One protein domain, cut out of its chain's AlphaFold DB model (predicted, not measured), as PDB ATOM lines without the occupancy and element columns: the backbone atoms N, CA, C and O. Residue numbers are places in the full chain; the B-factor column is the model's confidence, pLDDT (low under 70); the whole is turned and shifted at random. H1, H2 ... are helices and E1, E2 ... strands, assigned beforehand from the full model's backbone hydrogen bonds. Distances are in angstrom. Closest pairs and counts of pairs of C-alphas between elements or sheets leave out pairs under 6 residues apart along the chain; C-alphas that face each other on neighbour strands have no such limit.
ATOM      1  N   SER A  59      -4.787 -18.560 -56.523       63.34
ATOM      2  CA  SER A  59      -5.145 -18.176 -55.162       63.34
ATOM      3  C   SER A  59      -4.505 -16.823 -54.914       63.34
ATOM      4  O   SER A  59      -3.279 -16.712 -54.872       63.34
ATOM      5  N   LEU A  60      -5.339 -15.780 -54.896       79.12
ATOM      6  CA  LEU A  60      -4.862 -14.410 -54.880       79.12
ATOM      7  C   LEU A  60      -4.136 -14.219 -53.556       79.12
ATOM      8  O   LEU A  60      -4.762 -14.146 -52.499       79.12
ATOM      9  N   ALA A  61      -2.813 -14.170 -53.619       85.00
ATOM     10  CA  ALA A  61      -1.986 -13.887 -52.472       85.00
ATOM     11  C   ALA A  61      -2.063 -12.390 -52.177       85.00
ATOM     12  O   ALA A  61      -2.079 -11.549 -53.083       85.00
ATOM     13  N   THR A  62      -2.106 -12.050 -50.898       91.62
ATOM     14  CA  THR A  62      -2.026 -10.662 -50.452       91.62
ATOM     15  C   THR A  62      -0.558 -10.309 -50.272       91.62
ATOM     16  O   THR A  62       0.163 -11.012 -49.575       91.62
ATOM     17  N   CYS A  63      -0.101  -9.239 -50.921       93.75
ATOM     18  CA  CYS A  63       1.251  -8.727 -50.730       93.75
ATOM     19  C   CYS A  63       1.428  -8.231 -49.289       93.75
ATOM     20  O   CYS A  63       0.688  -7.346 -48.863       93.75
ATOM     21  N   ASP A  64       2.435  -8.726 -48.574       91.94
ATOM     22  CA  ASP A  64       2.682  -8.345 -47.176       91.94
ATOM     23  C   ASP A  64       3.214  -6.907 -47.034       91.94
ATOM     24  O   ASP A  64       3.115  -6.317 -45.965       91.94
ATOM     25  N   ALA A  65       3.743  -6.311 -48.112       91.94
ATOM     26  CA  ALA A  65       4.257  -4.938 -48.099       91.94
ATOM     27  C   ALA A  65       3.180  -3.876 -48.378       91.94
ATOM     28  O   ALA A  65       3.199  -2.796 -47.797       91.94
ATOM     29  N   CYS A  66       2.264  -4.151 -49.314       94.50
ATOM     30  CA  CYS A  66       1.311  -3.154 -49.823       94.50
ATOM     31  C   CYS A  66      -0.157  -3.598 -49.774       94.50
ATOM     32  O   CYS A  66      -1.023  -2.894 -50.287       94.50
ATOM     33  N   ALA A  67      -0.443  -4.779 -49.218       92.56
ATOM     34  CA  ALA A  67      -1.773  -5.385 -49.104       92.56
ATOM     35  C   ALA A  67      -2.530  -5.614 -50.432       92.56
ATOM     36  O   ALA A  67      -3.702  -5.996 -50.432       92.56
ATOM     37  N   LYS A  68      -1.880  -5.431 -51.589       93.19
ATOM     38  CA  LYS A  68      -2.487  -5.703 -52.896       93.19
ATOM     39  C   LYS A  68      -2.674  -7.207 -53.099       93.19
ATOM     40  O   LYS A  68      -1.743  -7.980 -52.886       93.19
ATOM     41  N   ARG A  69      -3.848  -7.609 -53.590       91.62
ATOM     42  CA  ARG A  69      -4.116  -8.985 -54.031       91.62
ATOM     43  C   ARG A  69      -3.514  -9.217 -55.414       91.62
ATOM     44  O   ARG A  69      -3.738  -8.415 -56.324       91.62
ATOM     45  N   PHE A  70      -2.751 -10.288 -55.577       90.62
ATOM     46  CA  PHE A  70      -2.137 -10.653 -56.849       90.62
ATOM     47  C   PHE A  70      -1.981 -12.171 -56.968       90.62
ATOM     48  O   PHE A  70      -1.943 -12.881 -55.971       90.62
ATOM     49  N   SER A  71      -1.881 -12.672 -58.197       88.50
ATOM     50  CA  SER A  71      -1.501 -14.061 -58.458       88.50
ATOM     51  C   SER A  71       0.023 -14.172 -58.420       88.50
ATOM     52  O   SER A  71       0.673 -13.544 -59.262       88.50
ATOM     53  N   PRO A  72       0.614 -14.982 -57.527       87.25
ATOM     54  CA  PRO A  72       2.024 -15.323 -57.622       87.25
ATOM     55  C   PRO A  72       2.267 -16.111 -58.913       87.25
ATOM     56  O   PRO A  72       1.703 -17.183 -59.099       87.25
ATOM     57  N   GLN A  73       3.056 -15.548 -59.820       86.06
ATOM     58  CA  GLN A  73       3.453 -16.151 -61.100       86.06
ATOM     59  C   GLN A  73       4.972 -16.371 -61.157       86.06
ATOM     60  O   GLN A  73       5.465 -17.192 -61.921       86.06
ATOM     61  N   LEU A  74       5.731 -15.633 -60.338       87.31
ATOM     62  CA  LEU A  74       7.190 -15.670 -60.310       87.31
ATOM     63  C   LEU A  74       7.681 -16.187 -58.958       87.31
ATOM     64  O   LEU A  74       7.206 -15.757 -57.909       87.31
ATOM     65  N   VAL A  75       8.723 -17.022 -58.973       86.69
ATOM     66  CA  VAL A  75       9.381 -17.518 -57.747       86.69
ATOM     67  C   VAL A  75       9.890 -16.362 -56.878       86.69
ATOM     68  O   VAL A  75       9.836 -16.431 -55.655       86.69
ATOM     69  N   SER A  76      10.316 -15.255 -57.495       86.31
ATOM     70  CA  SER A  76      10.783 -14.054 -56.791       86.31
ATOM     71  C   SER A  76       9.708 -13.364 -55.944       86.31
ATOM     72  O   SER A  76      10.057 -12.587 -55.055       86.31
ATOM     73  N   GLN A  77       8.425 -13.640 -56.190       91.81
ATOM     74  CA  GLN A  77       7.300 -13.063 -55.450       91.81
ATOM     75  C   GLN A  77       7.022 -13.783 -54.127       91.81
ATOM     76  O   GLN A  77       6.226 -13.289 -53.333       91.81
ATOM     77  N   VAL A  78       7.668 -14.923 -53.864       92.19
ATOM     78  CA  VAL A  78       7.547 -15.668 -52.607       92.19
ATOM     79  C   VAL A  78       8.898 -15.652 -51.899       92.19
ATOM     80  O   VAL A  78       9.922 -16.013 -52.477       92.19
ATOM     81  N   LEU A  79       8.921 -15.227 -50.639       92.12
ATOM     82  CA  LEU A  79      10.142 -15.158 -49.840       92.12
ATOM     83  C   LEU A  79       9.907 -15.647 -48.413       92.12
ATOM     84  O   LEU A  79       8.820 -15.502 -47.863       92.12
ATOM     85  N   TYR A  80      10.949 -16.197 -47.794       90.75
ATOM     86  CA  TYR A  80      10.911 -16.598 -46.392       90.75
ATOM     87  C   TYR A  80      11.661 -15.586 -45.537       90.75
ATOM     88  O   TYR A  80      12.841 -15.319 -45.760       90.75
ATOM     89  N   VAL A  81      10.964 -15.028 -44.550       87.94
ATOM     90  CA  VAL A  81      11.515 -14.088 -43.572       87.94
ATOM     91  C   VAL A  81      11.111 -14.569 -42.188       87.94
ATOM     92  O   VAL A  81       9.928 -14.794 -41.940       87.94
ATOM     93  N   ALA A  82      12.086 -14.729 -41.289       81.62
ATOM     94  CA  ALA A  82      11.865 -15.194 -39.915       81.62
ATOM     95  C   ALA A  82      11.034 -16.496 -39.833       81.62
ATOM     96  O   ALA A  82      10.133 -16.617 -39.009       81.62
ATOM     97  N   GLY A  83      11.293 -17.450 -40.736       85.25
ATOM     98  CA  GLY A  83      10.586 -18.739 -40.792       85.25
ATOM     99  C   GLY A  83       9.160 -18.684 -41.354       85.25
ATOM    100  O   GLY A  83       8.528 -19.724 -41.503       85.25
ATOM    101  N   ARG A  84       8.656 -17.499 -41.720       87.38
ATOM    102  CA  ARG A  84       7.336 -17.295 -42.333       87.38
ATOM    103  C   ARG A  84       7.466 -17.093 -43.839       87.38
ATOM    104  O   ARG A  84       8.367 -16.386 -44.295       87.38
ATOM    105  N   ARG A  85       6.534 -17.670 -44.601       90.38
ATOM    106  CA  ARG A  85       6.341 -17.363 -46.022       90.38
ATOM    107  C   ARG A  85       5.653 -16.002 -46.154       90.38
ATOM    108  O   ARG A  85       4.603 -15.800 -45.559       90.38
ATOM    109  N   ASN A  86       6.241 -15.112 -46.942       91.38
ATOM    110  CA  ASN A  86       5.694 -13.807 -47.295       91.38
ATOM    111  C   ASN A  86       5.582 -13.698 -48.819       91.38
ATOM    112  O   ASN A  86       6.334 -14.343 -49.562       91.38
ATOM    113  N   TYR A  87       4.666 -12.854 -49.270       94.25
ATOM    114  CA  TYR A  87       4.352 -12.589 -50.660       94.25
ATOM    115  C   TYR A  87       4.648 -11.127 -51.002       94.25
ATOM    116  O   TYR A  87       4.238 -10.203 -50.301       94.25
ATOM    117  N   ALA A  88       5.334 -10.903 -52.121       94.81
ATOM    118  CA  ALA A  88       5.670  -9.585 -52.639       94.81
ATOM    119  C   ALA A  88       5.196  -9.450 -54.086       94.81
ATOM    120  O   ALA A  88       5.631 -10.201 -54.956       94.81
ATOM    121  N   CYS A  89       4.343  -8.467 -54.375       94.50
ATOM    122  CA  CYS A  89       3.813  -8.281 -55.729       94.50
ATOM    123  C   CYS A  89       4.845  -7.732 -56.734       94.50
ATOM    124  O   CYS A  89       4.647  -7.848 -57.941       94.50
ATOM    125  N   SER A  90       5.928  -7.109 -56.257       93.94
ATOM    126  CA  SER A  90       6.977  -6.490 -57.077       93.94
ATOM    127  C   SER A  90       8.353  -6.604 -56.416       93.94
ATOM    128  O   SER A  90       8.464  -6.893 -55.221       93.94
ATOM    129  N   LEU A  91       9.410  -6.335 -57.191       92.75
ATOM    130  CA  LEU A  91      10.784  -6.278 -56.679       92.75
ATOM    131  C   LEU A  91      10.960  -5.195 -55.606       92.75
ATOM    132  O   LEU A  91      11.665  -5.432 -54.629       92.75
ATOM    133  N   GLU A  92      10.259  -4.067 -55.732       93.88
ATOM    134  CA  GLU A  92      10.267  -2.990 -54.736       93.88
ATOM    135  C   GLU A  92       9.661  -3.442 -53.400       93.88
ATOM    136  O   GLU A  92      10.291  -3.307 -52.351       93.88
ATOM    137  N   CYS A  93       8.477  -4.069 -53.431       94.12
ATOM    138  CA  CYS A  93       7.838  -4.637 -52.236       94.12
ATOM    139  C   CYS A  93       8.705  -5.732 -51.599       94.12
ATOM    140  O   CYS A  93       8.819  -5.819 -50.379       94.12
ATOM    141  N   ARG A  94       9.374  -6.545 -52.422       93.62
ATOM    142  CA  ARG A  94      10.320  -7.557 -51.942       93.62
ATOM    143  C   ARG A  94      11.512  -6.910 -51.238       93.62
ATOM    144  O   ARG A  94      11.889  -7.351 -50.155       93.62
ATOM    145  N   ALA A  95      12.114  -5.885 -51.841       92.00
ATOM    146  CA  ALA A  95      13.237  -5.164 -51.253       92.00
ATOM    147  C   ALA A  95      12.841  -4.505 -49.925       92.00
ATOM    148  O   ALA A  95      13.613  -4.554 -48.967       92.00
ATOM    149  N   GLN A  96      11.628  -3.955 -49.840       90.62
ATOM    150  CA  GLN A  96      11.064  -3.430 -48.601       90.62
ATOM    151  C   GLN A  96      10.974  -4.506 -47.508       90.62
ATOM    152  O   GLN A  96      11.584  -4.321 -46.458       90.62
ATOM    153  N   LEU A  97      10.328  -5.648 -47.772       90.62
ATOM    154  CA  LEU A  97      10.197  -6.737 -46.789       90.62
ATOM    155  C   LEU A  97      11.558  -7.256 -46.307       90.62
ATOM    156  O   LEU A  97      11.743  -7.546 -45.128       90.62
ATOM    157  N   VAL A  98      12.545  -7.339 -47.203       89.81
ATOM    158  CA  VAL A  98      13.913  -7.737 -46.837       89.81
ATOM    159  C   VAL A  98      14.601  -6.677 -45.970       89.81
ATOM    160  O   VAL A  98      15.361  -7.038 -45.073       89.81
ATOM    161  N   ARG A  99      14.368  -5.381 -46.207       87.44
ATOM    162  CA  ARG A  99      14.906  -4.309 -45.352       87.44
ATOM    163  C   ARG A  99      14.268  -4.319 -43.968       87.44
ATOM    164  O   ARG A  99      14.990  -4.207 -42.987       87.44
ATOM    165  N   GLU A 100      12.955  -4.501 -43.892       86.56
ATOM    166  CA  GLU A 100      12.216  -4.600 -42.627       86.56
ATOM    167  C   GLU A 100      12.656  -5.828 -41.820       86.56
ATOM    168  O   GLU A 100      12.918  -5.725 -40.623       86.56
ATOM    169  N   ALA A 101      12.864  -6.966 -42.487       85.38
ATOM    170  CA  ALA A 101      13.443  -8.172 -41.891       85.38
ATOM    171  C   ALA A 101      14.833  -7.942 -41.286       85.38
ATOM    172  O   ALA A 101      15.189  -8.517 -40.256       85.38
ATOM    173  N   LYS A 102      15.631  -7.121 -41.970       81.00
ATOM    174  CA  LYS A 102      16.979  -6.712 -41.568       81.00
ATOM    175  C   LYS A 102      16.970  -5.483 -40.660       81.00
ATOM    176  O   LYS A 102      18.044  -4.931 -40.434       81.00
ATOM    177  N   GLY A 103      15.796  -5.042 -40.192       74.12
ATOM    178  CA  GLY A 103      15.609  -3.811 -39.436       74.12
ATOM    179  C   GLY A 103      16.680  -3.604 -38.367       74.12
ATOM    180  O   GLY A 103      17.165  -4.556 -37.749       74.12
ATOM    181  N   VAL A 104      17.057  -2.337 -38.183       62.00
ATOM    182  CA  VAL A 104      18.163  -1.931 -37.315       62.00
ATOM    183  C   VAL A 104      17.910  -2.447 -35.902       62.00
ATOM    184  O   VAL A 104      16.885  -2.132 -35.289       62.00
ATOM    185  N   ARG A 105      18.835  -3.247 -35.365       61.81
ATOM    186  CA  ARG A 105      18.739  -3.675 -33.968       61.81
ATOM    187  C   ARG A 105      18.857  -2.415 -33.115       61.81
ATOM    188  O   ARG A 105      19.707  -1.575 -33.386       61.81
ATOM    189  N   LEU A 106      18.050  -2.269 -32.062       58.94
ATOM    190  CA  LEU A 106      18.179  -1.128 -31.137       58.94
ATOM    191  C   LEU A 106      19.627  -0.944 -30.632       58.94
ATOM    192  O   LEU A 106      20.056   0.183 -30.395       58.94
ATOM    193  N   GLY A 107      20.399  -2.035 -30.556       64.38
ATOM    194  CA  GLY A 107      21.837  -2.013 -30.279       64.38
ATOM    195  C   GLY A 107      22.680  -1.273 -31.325       64.38
ATOM    196  O   GLY A 107      23.594  -0.554 -30.944       64.38
ATOM    197  N   ASP A 108      22.347  -1.360 -32.613       66.94
ATOM    198  CA  ASP A 108      23.084  -0.690 -33.693       66.94
ATOM    199  C   ASP A 108      22.790   0.818 -33.721       66.94
ATOM    200  O   ASP A 108      23.687   1.624 -33.962       66.94
ATOM    201  N   ILE A 109      21.553   1.221 -33.392       70.06
ATOM    202  CA  ILE A 109      21.188   2.640 -33.211       70.06
ATOM    203  C   ILE A 109      21.931   3.216 -32.002       70.06
ATOM    204  O   ILE A 109      22.499   4.307 -32.078       70.06
ATOM    205  N   ALA A 110      21.967   2.473 -30.893       69.44
ATOM    206  CA  ALA A 110      22.701   2.872 -29.699       69.44
ATOM    207  C   ALA A 110      24.216   2.932 -29.956       69.44
ATOM    208  O   ALA A 110      24.862   3.893 -29.536       69.44
ATOM    209  N   ALA A 111      24.788   1.973 -30.689       69.50
ATOM    210  CA  ALA A 111      26.201   1.957 -31.060       69.50
ATOM    211  C   ALA A 111      26.561   3.121 -31.995       69.50
ATOM    212  O   ALA A 111      27.543   3.822 -31.746       69.50
ATOM    213  N   ALA A 112      25.734   3.406 -33.004       73.19
ATOM    214  CA  ALA A 112      25.908   4.563 -33.882       73.19
ATOM    215  C   ALA A 112      25.807   5.890 -33.108       73.19
ATOM    216  O   ALA A 112      26.635   6.783 -33.300       73.19
ATOM    217  N   ALA A 113      24.859   6.009 -32.172       74.62
ATOM    218  CA  ALA A 113      24.741   7.175 -31.297       74.62
ATOM    219  C   ALA A 113      25.939   7.313 -30.339       74.62
ATOM    220  O   ALA A 113      26.395   8.425 -30.067       74.62
ATOM    221  N   SER A 114      26.480   6.195 -29.854       73.19
ATOM    222  CA  SER A 114      27.679   6.153 -29.006       73.19
ATOM    223  C   SER A 114      28.914   6.608 -29.777       73.19
ATOM    224  O   SER A 114      29.659   7.461 -29.298       73.19
ATOM    225  N   ALA A 115      29.088   6.106 -31.000       74.06
ATOM    226  CA  ALA A 115      30.180   6.478 -31.892       74.06
ATOM    227  C   ALA A 115      30.098   7.953 -32.317       74.06
ATOM    228  O   ALA A 115      31.108   8.653 -32.308       74.06
ATOM    229  N   ALA A 116      28.899   8.462 -32.620       76.12
ATOM    230  CA  ALA A 116      28.687   9.879 -32.921       76.12
ATOM    231  C   ALA A 116      29.018  10.779 -31.716       76.12
ATOM    232  O   ALA A 116      29.679  11.806 -31.865       76.12
ATOM    233  N   ARG A 117      28.623  10.372 -30.502       77.19
ATOM    234  CA  ARG A 117      28.973  11.081 -29.259       77.19
ATOM    235  C   ARG A 117      30.470  11.027 -28.953       77.19
ATOM    236  O   ARG A 117      31.000  12.014 -28.455       77.19
ATOM    237  N   ALA A 118      31.141   9.910 -29.237       71.38
ATOM    238  CA  ALA A 118      32.587   9.780 -29.071       71.38
ATOM    239  C   ALA A 118      33.336  10.750 -29.996       71.38
ATOM    240  O   ALA A 118      34.145  11.532 -29.508       71.38
ATOM    241  N   ARG A 119      32.961  10.813 -31.280       71.00
ATOM    242  CA  ARG A 119      33.550  11.750 -32.253       71.00
ATOM    243  C   ARG A 119      33.365  13.216 -31.853       71.00
ATOM    244  O   ARG A 119      34.329  13.964 -31.841       71.00
ATOM    245  N   LEU A 120      32.165  13.603 -31.409       68.69
ATOM    246  CA  LEU A 120      31.907  14.963 -30.908       68.69
ATOM    247  C   LEU A 120      32.735  15.312 -29.661       68.69
ATOM    248  O   LEU A 120      33.090  16.474 -29.459       68.69
ATOM    249  N   ARG A 121      33.026  14.332 -28.796       64.38
ATOM    250  CA  ARG A 121      33.921  14.528 -27.645       64.38
ATOM    251  C   ARG A 121      35.369  14.686 -28.096       64.38
ATOM    252  O   ARG A 121      36.061  15.537 -27.551       64.38
ATOM    253  N   GLU A 122      35.794  13.915 -29.088       60.22
ATOM    254  CA  GLU A 122      37.136  13.981 -29.670       60.22
ATOM    255  C   GLU A 122      37.385  15.314 -30.384       60.22
ATOM    256  O   GLU A 122      38.397  15.958 -30.125       60.22
ATOM    257  N   ASP A 123      36.427  15.810 -31.169       60.34
ATOM    258  CA  ASP A 123      36.515  17.119 -31.833       60.34
ATOM    259  C   ASP A 123      36.570  18.281 -30.829       60.34
ATOM    260  O   ASP A 123      37.281  19.272 -31.030       60.34
ATOM    261  N   ARG A 124      35.855  18.140 -29.706       59.47
ATOM    262  CA  ARG A 124      35.845  19.123 -28.615       59.47
ATOM    263  C   ARG A 124      37.122  19.067 -27.770       59.47
ATOM    264  O   ARG A 124      37.584  20.112 -27.324       59.47
TER     265      ARG A 124
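What this domain is: This is residues 59 to 124 of the 151 residues of an uncharacterized protein of Sorangium cellulosum So0157-2 (UniProt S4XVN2). A small head with one long helical arm: the two-stranded hairpin E1 and E2, helix H1 and the loops of residues 59 to 77 make the head, and residues 103 to 124, including H2, stick out from it. The printed part has 66 residues, in the order E1, E2, H1, H2, with an antiparallel sheet, and is mixed in class. It is extended, with a radius of gyration of the C-alphas of 18.2 A and spans of 61 by 21 by 18 A.

How they stand to each other: E1, residues 78 to 81, and E2, residues 84 to 87, are antiparallel at 142 degrees; N 79 and O 86 are 2.9 A apart, within hydrogen-bond range. The closest C-alphas of E1 and H1, residues 91 to 101, are those of Val 81 and Ala 101, 6.4 A apart. H2, residues 106 to 124, is apart from E1, E2 and H1. In H1 and H2 every O i to N i+4 pair is within hydrogen-bond range.

Where its parts are: E1 begins at C-alpha 78 (7.547, -15.668, -52.607); both strands are 10.0 A long. H1 is 15.1 A long. H2, 27.0 A, ends at C-alpha 124 (35.845, 19.123, -28.615).

The domain as a whole: The C-alphas of Ser 59 and Arg 124 are farthest apart, 61.5 A. The printed part has no cut, and the three links are tight. Confidence is under 70 at residues 59, 104 to 108, 110 to 111 and 120 to 124.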